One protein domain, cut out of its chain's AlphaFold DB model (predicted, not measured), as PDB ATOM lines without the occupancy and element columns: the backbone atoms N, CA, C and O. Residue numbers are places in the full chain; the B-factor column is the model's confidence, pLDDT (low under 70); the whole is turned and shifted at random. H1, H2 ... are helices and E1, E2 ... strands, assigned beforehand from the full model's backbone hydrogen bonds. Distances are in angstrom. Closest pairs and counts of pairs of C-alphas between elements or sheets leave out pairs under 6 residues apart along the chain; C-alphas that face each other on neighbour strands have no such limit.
ATOM      1  N   TYR A   4      -6.486  17.733  24.208       95.94
ATOM      2  CA  TYR A   4      -6.225  19.093  24.678       95.94
ATOM      3  C   TYR A   4      -5.020  19.677  23.953       95.94
ATOM      4  O   TYR A   4      -4.045  18.975  23.688       95.94
ATOM      5  N   GLU A   5      -5.095  20.964  23.657       94.19
ATOM      6  CA  GLU A   5      -3.972  21.774  23.206       94.19
ATOM      7  C   GLU A   5      -3.484  22.618  24.387       94.19
ATOM      8  O   GLU A   5      -4.302  23.233  25.077       94.19
ATOM      9  N   VAL A   6      -2.175  22.601  24.649       92.38
ATOM     10  CA  VAL A   6      -1.551  23.233  25.821       92.38
ATOM     11  C   VAL A   6      -0.628  24.357  25.369       92.38
ATOM     12  O   VAL A   6       0.218  24.158  24.501       92.38
ATOM     13  N   TYR A   7      -0.769  25.514  26.001       90.00
ATOM     14  CA  TYR A   7       0.033  26.710  25.775       90.00
ATOM     15  C   TYR A   7       0.775  27.084  27.049       90.00
ATOM     16  O   TYR A   7       0.174  27.107  28.122       90.00
ATOM     17  N   GLY A   8       2.056  27.422  26.923       86.81
ATOM     18  CA  GLY A   8       2.779  28.187  27.935       86.81
ATOM     19  C   GLY A   8       2.676  29.674  27.609       86.81
ATOM     20  O   GLY A   8       2.888  30.068  26.464       86.81
ATOM     21  N   VAL A   9       2.331  30.489  28.598       86.81
ATOM     22  CA  VAL A   9       2.462  31.947  28.526       86.81
ATOM     23  C   VAL A   9       3.776  32.300  29.197       86.81
ATOM     24  O   VAL A   9       4.011  31.866  30.319       86.81
ATOM     25  N   THR A  10       4.622  33.045  28.500       85.69
ATOM     26  CA  THR A  10       5.934  33.465  28.985       85.69
ATOM     27  C   THR A  10       6.163  34.911  28.598       85.69
ATOM     28  O   THR A  10       5.768  35.340  27.508       85.69
ATOM     29  N   THR A  11       6.849  35.641  29.465       85.50
ATOM     30  CA  THR A  11       7.449  36.922  29.108       85.50
ATOM     31  C   THR A  11       8.750  36.663  28.350       85.50
ATOM     32  O   THR A  11       9.514  35.759  28.693       85.50
ATOM     33  N   ALA A  12       8.977  37.421  27.284       80.94
ATOM     34  CA  ALA A  12      10.127  37.272  26.407       80.94
ATOM     35  C   ALA A  12      10.676  38.647  26.031       80.94
ATOM     36  O   ALA A  12       9.905  39.574  25.780       80.94
ATOM     37  N   SER A  13      12.001  38.760  25.976       81.00
ATOM     38  CA  SER A  13      12.683  39.977  25.527       81.00
ATOM     39  C   SER A  13      13.438  39.717  24.227       81.00
ATOM     40  O   SER A  13      14.043  38.661  24.040       81.00
ATOM     41  N   ILE A  14      13.421  40.697  23.324       77.88
ATOM     42  CA  ILE A  14      14.202  40.684  22.086       77.88
ATOM     43  C   ILE A  14      14.913  42.026  21.914       77.88
ATOM     44  O   ILE A  14      14.358  43.080  22.218       77.88
ATOM     45  N   SER A  15      16.150  41.990  21.420       83.12
ATOM     46  CA  SER A  15      16.855  43.208  21.022       83.12
ATOM     47  C   SER A  15      16.245  43.772  19.738       83.12
ATOM     48  O   SER A  15      16.183  43.076  18.725       83.12
ATOM     49  N   LEU A  16      15.825  45.038  19.773       83.19
ATOM     50  CA  LEU A  16      15.254  45.747  18.618       83.19
ATOM     51  C   LEU A  16      16.319  46.409  17.723       83.19
ATOM     52  O   LEU A  16      15.977  46.992  16.694       83.19
ATOM     53  N   GLY A  17      17.597  46.289  18.094       86.31
ATOM     54  CA  GLY A  17      18.735  46.906  17.414       86.31
ATOM     55  C   GLY A  17      19.499  47.883  18.308       86.31
ATOM     56  O   GLY A  17      19.198  48.038  19.490       86.31
ATOM     57  N   ALA A  18      20.512  48.523  17.727       90.25
ATOM     58  CA  ALA A  18      21.231  49.633  18.339       90.25
ATOM     59  C   ALA A  18      20.810  50.932  17.644       90.25
ATOM     60  O   ALA A  18      20.715  50.966  16.418       90.25
ATOM     61  N   TYR A  19      20.561  51.972  18.433       90.81
ATOM     62  CA  TYR A  19      20.065  53.263  17.966       90.81
ATOM     63  C   TYR A  19      21.015  54.360  18.446       90.81
ATOM     64  O   TYR A  19      21.439  54.344  19.603       90.81
ATOM     65  N   GLU A  20      21.353  55.297  17.562       94.19
ATOM     66  CA  GLU A  20      22.117  56.495  17.911       94.19
ATOM     67  C   GLU A  20      21.142  57.604  18.328       94.19
ATOM     68  O   GLU A  20      20.257  57.991  17.565       94.19
ATOM     69  N   ALA A  21      21.276  58.094  19.562       95.19
ATOM     70  CA  ALA A  21      20.418  59.141  20.111       95.19
ATOM     71  C   ALA A  21      21.116  59.902  21.249       95.19
ATOM     72  O   ALA A  21      21.963  59.340  21.946       95.19
ATOM     73  N   ASP A  22      20.718  61.157  21.464       95.44
ATOM     74  CA  ASP A  22      21.283  62.020  22.511       95.44
ATOM     75  C   ASP A  22      20.825  61.610  23.921       95.44
ATOM     76  O   ASP A  22      21.544  61.810  24.906       95.44
ATOM     77  N   THR A  23      19.640  60.996  24.035       97.19
ATOM     78  CA  THR A  23      19.105  60.477  25.298       97.19
ATOM     79  C   THR A  23      18.529  59.068  25.160       97.19
ATOM     80  O   THR A  23      18.204  58.585  24.074       97.19
ATOM     81  N   LYS A  24      18.365  58.387  26.302       95.69
ATOM     82  CA  LYS A  24      17.717  57.066  26.356       95.69
ATOM     83  C   LYS A  24      16.259  57.122  25.902       95.69
ATOM     84  O   LYS A  24      15.780  56.175  25.290       95.69
ATOM     85  N   GLU A  25      15.566  58.204  26.236       95.62
ATOM     86  CA  GLU A  25      14.158  58.389  25.896       95.62
ATOM     87  C   GLU A  25      13.992  58.576  24.386       95.62
ATOM     88  O   GLU A  25      13.120  57.953  23.787       95.62
ATOM     89  N   ASP A  26      14.915  59.299  23.747       94.62
ATOM     90  CA  ASP A  26      14.954  59.437  22.289       94.62
ATOM     91  C   ASP A  26      15.199  58.096  21.588       94.62
ATOM     92  O   ASP A  26      14.512  57.783  20.618       94.62
ATOM     93  N   ALA A  27      16.111  57.260  22.099       93.56
ATOM     94  CA  ALA A  27      16.345  55.920  21.549       93.56
ATOM     95  C   ALA A  27      15.099  55.018  21.652       93.56
ATOM     96  O   ALA A  27      14.785  54.284  20.715       93.56
ATOM     97  N   ILE A  28      14.368  55.086  22.772       91.75
ATOM     98  CA  ILE A  28      13.113  54.340  22.961       91.75
ATOM     99  C   ILE A  28      12.037  54.861  22.006       91.75
ATOM    100  O   ILE A  28      11.379  54.065  21.343       91.75
ATOM    101  N   ASN A  29      11.889  56.182  21.885       90.94
ATOM    102  CA  ASN A  29      10.921  56.795  20.977       90.94
ATOM    103  C   ASN A  29      11.199  56.418  19.515       90.94
ATOM    104  O   ASN A  29      10.267  56.052  18.802       90.94
ATOM    105  N   GLN A  30      12.468  56.429  19.091       88.88
ATOM    106  CA  GLN A  30      12.869  55.946  17.766       88.88
ATOM    107  C   GLN A  30      12.511  54.466  17.568       88.88
ATOM    108  O   GLN A  30      11.986  54.098  16.520       88.88
ATOM    109  N   ALA A  31      12.752  53.618  18.571       87.56
ATOM    110  CA  ALA A  31      12.413  52.199  18.495       87.56
ATOM    111  C   ALA A  31      10.894  51.945  18.451       87.56
ATOM    112  O   ALA A  31      10.455  51.035  17.754       87.56
ATOM    113  N   CYS A  32      10.087  52.740  19.161       82.69
ATOM    114  CA  CYS A  32       8.626  52.612  19.197       82.69
ATOM    115  C   CYS A  32       7.926  53.100  17.919       82.69
ATOM    116  O   CYS A  32       6.815  52.654  17.643       82.69
ATOM    117  N   GLN A  33       8.544  54.008  17.161       82.38
ATOM    118  CA  GLN A  33       8.014  54.506  15.883       82.38
ATOM    119  C   GLN A  33       8.249  53.540  14.710       82.38
ATOM    120  O   GLN A  33       7.730  53.754  13.618       82.38
ATOM    121  N   ASP A  34       9.013  52.472  14.929       73.88
ATOM    122  CA  ASP A  34       9.228  51.396  13.966       73.88
ATOM    123  C   ASP A  34       8.011  50.447  13.996       73.88
ATOM    124  O   ASP A  34       8.018  49.397  14.642       73.88
ATOM    125  N   GLU A  35       6.907  50.878  13.369       62.72
ATOM    126  CA  GLU A  35       5.599  50.197  13.405       62.72
ATOM    127  C   GLU A  35       5.661  48.741  12.905       62.72
ATOM    128  O   GLU A  35       4.900  47.887  13.372       62.72
ATOM    129  N   ASP A  36       6.631  48.422  12.044       61.50
ATOM    130  CA  ASP A  36       6.883  47.070  11.539       61.50
ATOM    131  C   ASP A  36       7.401  46.102  12.627       61.50
ATOM    132  O   ASP A  36       7.402  44.885  12.427       61.50
ATOM    133  N   LYS A  37       7.802  46.603  13.808       59.94
ATOM    134  CA  LYS A  37       8.321  45.792  14.930       59.94
ATOM    135  C   LYS A  37       7.281  45.399  15.981       59.94
ATOM    136  O   LYS A  37       7.585  44.570  16.839       59.94
ATOM    137  N   LEU A  38       6.056  45.934  15.922       56.03
ATOM    138  CA  LEU A  38       4.970  45.571  16.855       56.03
ATOM    139  C   LEU A  38       4.247  44.268  16.466       56.03
ATOM    140  O   LEU A  38       3.521  43.695  17.281       56.03
ATOM    141  N   TYR A  39       4.478  43.763  15.250       57.06
ATOM    142  CA  TYR A  39       4.083  42.424  14.820       57.06
ATOM    143  C   TYR A  39       5.292  41.485  14.870       57.06
ATOM    144  O   TYR A  39       6.200  41.544  14.044       57.06
ATOM    145  N   ILE A  40       5.304  40.588  15.852       64.12
ATOM    146  CA  ILE A  40       6.403  39.640  16.031       64.12
ATOM    147  C   ILE A  40       6.125  38.388  15.187       64.12
ATOM    148  O   ILE A  40       5.457  37.452  15.627       64.12
ATOM    149  N   SER A  41       6.658  38.363  13.962       62.22
ATOM    150  CA  SER A  41       6.831  37.135  13.175       62.22
ATOM    151  C   SER A  41       8.304  36.759  13.166       62.22
ATOM    152  O   SER A  41       9.137  37.376  12.502       62.22
ATOM    153  N   LEU A  42       8.646  35.768  13.979       68.38
ATOM    154  CA  LEU A  42      10.030  35.374  14.194       68.38
ATOM    155  C   LEU A  42      10.379  34.256  13.225       68.38
ATOM    156  O   LEU A  42       9.794  33.173  13.271       68.38
ATOM    157  N   CYS A  43      11.385  34.480  12.382       78.69
ATOM    158  CA  CYS A  43      12.026  33.367  11.699       78.69
ATOM    159  C   CYS A  43      12.726  32.461  12.730       78.69
ATOM    160  O   CYS A  43      13.005  32.877  13.857       78.69
ATOM    161  N   HIS A  44      13.055  31.228  12.340       76.88
ATOM    162  CA  HIS A  44      13.695  30.254  13.234       76.88
ATOM    163  C   HIS A  44      14.961  30.801  13.923       76.88
ATOM    164  O   HIS A  44      15.209  30.521  15.091       76.88
ATOM    165  N   TYR A  45      15.726  31.639  13.218       79.06
ATOM    166  CA  TYR A  45      16.913  32.297  13.757       79.06
ATOM    167  C   TYR A  45      16.598  33.383  14.796       79.06
ATOM    168  O   TYR A  45      17.317  33.523  15.778       79.06
ATOM    169  N   CYS A  46      15.534  34.163  14.602       74.56
ATOM    170  CA  CYS A  46      15.131  35.155  15.596       74.56
ATOM    171  C   CYS A  46      14.541  34.472  16.832       74.56
ATOM    172  O   CYS A  46      14.861  34.877  17.942       74.56
ATOM    173  N   ALA A  47      13.761  33.400  16.651       77.50
ATOM    174  CA  ALA A  47      13.216  32.611  17.754       77.50
ATOM    175  C   ALA A  47      14.313  32.019  18.657       77.50
ATOM    176  O   ALA A  47      14.142  31.981  19.871       77.50
ATOM    177  N   SER A  48      15.457  31.615  18.092       77.06
ATOM    178  CA  SER A  48      16.581  31.075  18.875       77.06
ATOM    179  C   SER A  48      17.382  32.127  19.648       77.06
ATOM    180  O   SER A  48      18.229  31.761  20.461       77.06
ATOM    181  N   LYS A  49      17.133  33.419  19.408       73.94
ATOM    182  CA  LYS A  49      17.755  34.539  20.129       73.94
ATOM    183  C   LYS A  49      16.868  35.140  21.213       73.94
ATOM    184  O   LYS A  49      17.275  36.110  21.846       73.94
ATOM    185  N   ILE A  50      15.657  34.622  21.378       77.31
ATOM    186  CA  ILE A  50      14.738  35.129  22.386       77.31
ATOM    187  C   ILE A  50      15.192  34.627  23.738       77.31
ATOM    188  O   ILE A  50      15.344  33.422  23.941       77.31
ATOM    189  N   ASP A  51      15.362  35.570  24.654       77.31
ATOM    190  CA  ASP A  51      15.500  35.242  26.057       77.31
ATOM    191  C   ASP A  51      14.096  34.981  26.607       77.31
ATOM    192  O   ASP A  51      13.297  35.904  26.818       77.31
ATOM    193  N   VAL A  52      13.760  33.696  26.684       76.94
ATOM    194  CA  VAL A  52      12.493  33.222  27.230       76.94
ATOM    195  C   VAL A  52      12.694  33.053  28.726       76.94
ATOM    196  O   VAL A  52      13.523  32.249  29.153       76.94
ATOM    197  N   GLY A  53      11.944  33.825  29.511       76.25
ATOM    198  CA  GLY A  53      11.955  33.713  30.962       76.25
ATOM    199  C   GLY A  53      11.260  32.445  31.465       76.25
ATOM    200  O   GLY A  53      11.084  31.452  30.756       76.25
ATOM    201  N   GLU A  54      10.839  32.480  32.723       82.81
ATOM    202  CA  GLU A  54      10.010  31.418  33.284       82.81
ATOM    203  C   GLU A  54       8.611  31.412  32.646       82.81
ATOM    204  O   GLU A  54       8.079  32.444  32.233       82.81
ATOM    205  N   ILE A  55       7.995  30.229  32.573       83.12
ATOM    206  CA  ILE A  55       6.611  30.107  32.112       83.12
ATOM    207  C   ILE A  55       5.692  30.644  33.211       83.12
ATOM    208  O   ILE A  55       5.538  30.018  34.258       83.12
ATOM    209  N   ASP A  56       5.029  31.763  32.931       88.44
ATOM    210  CA  ASP A  56       4.109  32.442  33.845       88.44
ATOM    211  C   ASP A  56       2.882  31.575  34.167       88.44
ATOM    212  O   ASP A  56       2.413  31.516  35.305       88.44
ATOM    213  N   LYS A  57       2.316  30.912  33.149       90.31
ATOM    214  CA  LYS A  57       1.183  29.989  33.317       90.31
ATOM    215  C   LYS A  57       1.016  29.043  32.140       90.31
ATOM    216  O   LYS A  57       1.332  29.376  30.999       90.31
ATOM    217  N   PHE A  58       0.388  27.905  32.413       93.00
ATOM    218  CA  PHE A  58      -0.114  27.003  31.384       93.00
ATOM    219  C   PHE A  58      -1.611  27.208  31.161       93.00
ATOM    220  O   PHE A  58      -2.380  27.383  32.107       93.00
ATOM    221  N   VAL A  59      -2.032  27.154  29.902       94.00
ATOM    222  CA  VAL A  59      -3.438  27.196  29.488       94.00
ATOM    223  C   VAL A  59      -3.712  25.964  28.641       94.00
ATOM    224  O   VAL A  59      -2.973  25.691  27.703       94.00
ATOM    225  N   ALA A  60      -4.777  25.228  28.944       95.38
ATOM    226  CA  ALA A  60      -5.216  24.094  28.139       95.38
ATOM    227  C   ALA A  60      -6.612  24.359  27.573       95.38
ATOM    228  O   ALA A  60      -7.499  24.814  28.298       95.38
ATOM    229  N   ARG A  61      -6.825  24.043  26.292       95.25
ATOM    230  CA  ARG A  61      -8.152  24.066  25.659       95.25
ATOM    231  C   ARG A  61      -8.484  22.702  25.064       95.25
ATOM    232  O   ARG A  61      -7.627  22.074  24.450       95.25
ATOM    233  N   GLU A  62      -9.714  22.234  25.263       95.38
ATOM    234  CA  GLU A  62     -10.203  21.002  24.629       95.38
ATOM    235  C   GLU A  62     -10.356  21.239  23.121       95.38
ATOM    236  O   GLU A  62     -10.890  22.269  22.701       95.38
ATOM    237  N   VAL A  63      -9.886  20.295  22.308       94.56
ATOM    238  CA  VAL A  63     -10.011  20.335  20.847       94.56
ATOM    239  C   VAL A  63     -10.853  19.157  20.364       94.56
ATOM    240  O   VAL A  63     -10.803  18.072  20.951       94.56
ATOM    241  N   LYS A  64     -11.662  19.406  19.328       81.94
ATOM    242  CA  LYS A  64     -12.538  18.405  18.702       81.94
ATOM    243  C   LYS A  64     -11.752  17.400  17.866       81.94
ATOM    244  O   LYS A  64     -10.722  17.800  17.279       81.94
TER     245      LYS A  64
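AT A GLANCE: This is residues 4 to 64 of the 64 residues of an uncharacterized protein of marine sediment metagenome (UniProt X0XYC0). A long two-stranded antiparallel ribbon, E1 with E2, makes one end of a rod, and the chain between the two strands makes a wide, open loop that reaches the other end, where H1 sits. The chain runs out along E1 and on through residues 14 to 23 to H1, then folds back through a long link to the short helix H2 near the inner end of the ribbon, and returns along E2. The printed part has 61 residues, with two named strands and two named helices in the order E1, H1, H2, E2; the sheet's order is E1 - E2, and the class is mixed, helices and strands. The whole is only just extended, close to loose, with a radius of gyration of the C-alphas of 16.1 A and spans of 53 by 21 by 20 A.

HOW THE PARTS SIT: E1, residues 4 to 13, and E2, residues 51 to 63, are antiparallel neighbours, with 158 degrees between their N-to-C directions. The C-alphas of Tyr 4 and Glu 62 face each other at 4.4 A, and those of Ser 13 and Asp 51 at 5.5 A. N 7 and O 59 are within hydrogen-bond range at 2.8 A, and so are N 59 and O 7, also at 2.8 A. E2 bends by 79 degrees at residue 54. Near that bend, O 9 is within hydrogen-bond range of both N 56, at 2.8 A, and N 57, at 3.4 A. H1, residues 24 to 32, is apart from E2. H2, residues 44 to 47, is apart from H1 and from E1. In H1 every O i to N i+4 pair is within hydrogen-bond range; H2 is too short for such a pair, and its one O i to N i+3 pair is not within range.

IN THESE COORDINATES: E1 begins at C-alpha 4, at (-6.225, 19.093, 24.678), and is 28.2 A long from first to last C-alpha. H1 begins at C-alpha 24, at (17.717, 57.066, 26.356), and is 12.4 A long. H2 is 5.1 A long. E2, the longest strand by residues, is 30.0 A long and ends at C-alpha 63, at (-10.011, 20.335, 20.847).

THE WHOLE: The two C-alphas farthest apart are those of Asp 22 and Lys 64, at 55.3 A, while the first and last printed C-alphas, of Tyr 4 and Lys 64, are 8.7 A apart. The printed part has no cut and ends at the chain's last residue. The link from E1 to H1 is short, with 10 residues; the link from H1 to H2 is long, with 11; the link from H2 to E2 is tight, with 3. The mean pLDDT of the printed part is 83.3, and residues 35 to 42, in the long link, are under 70.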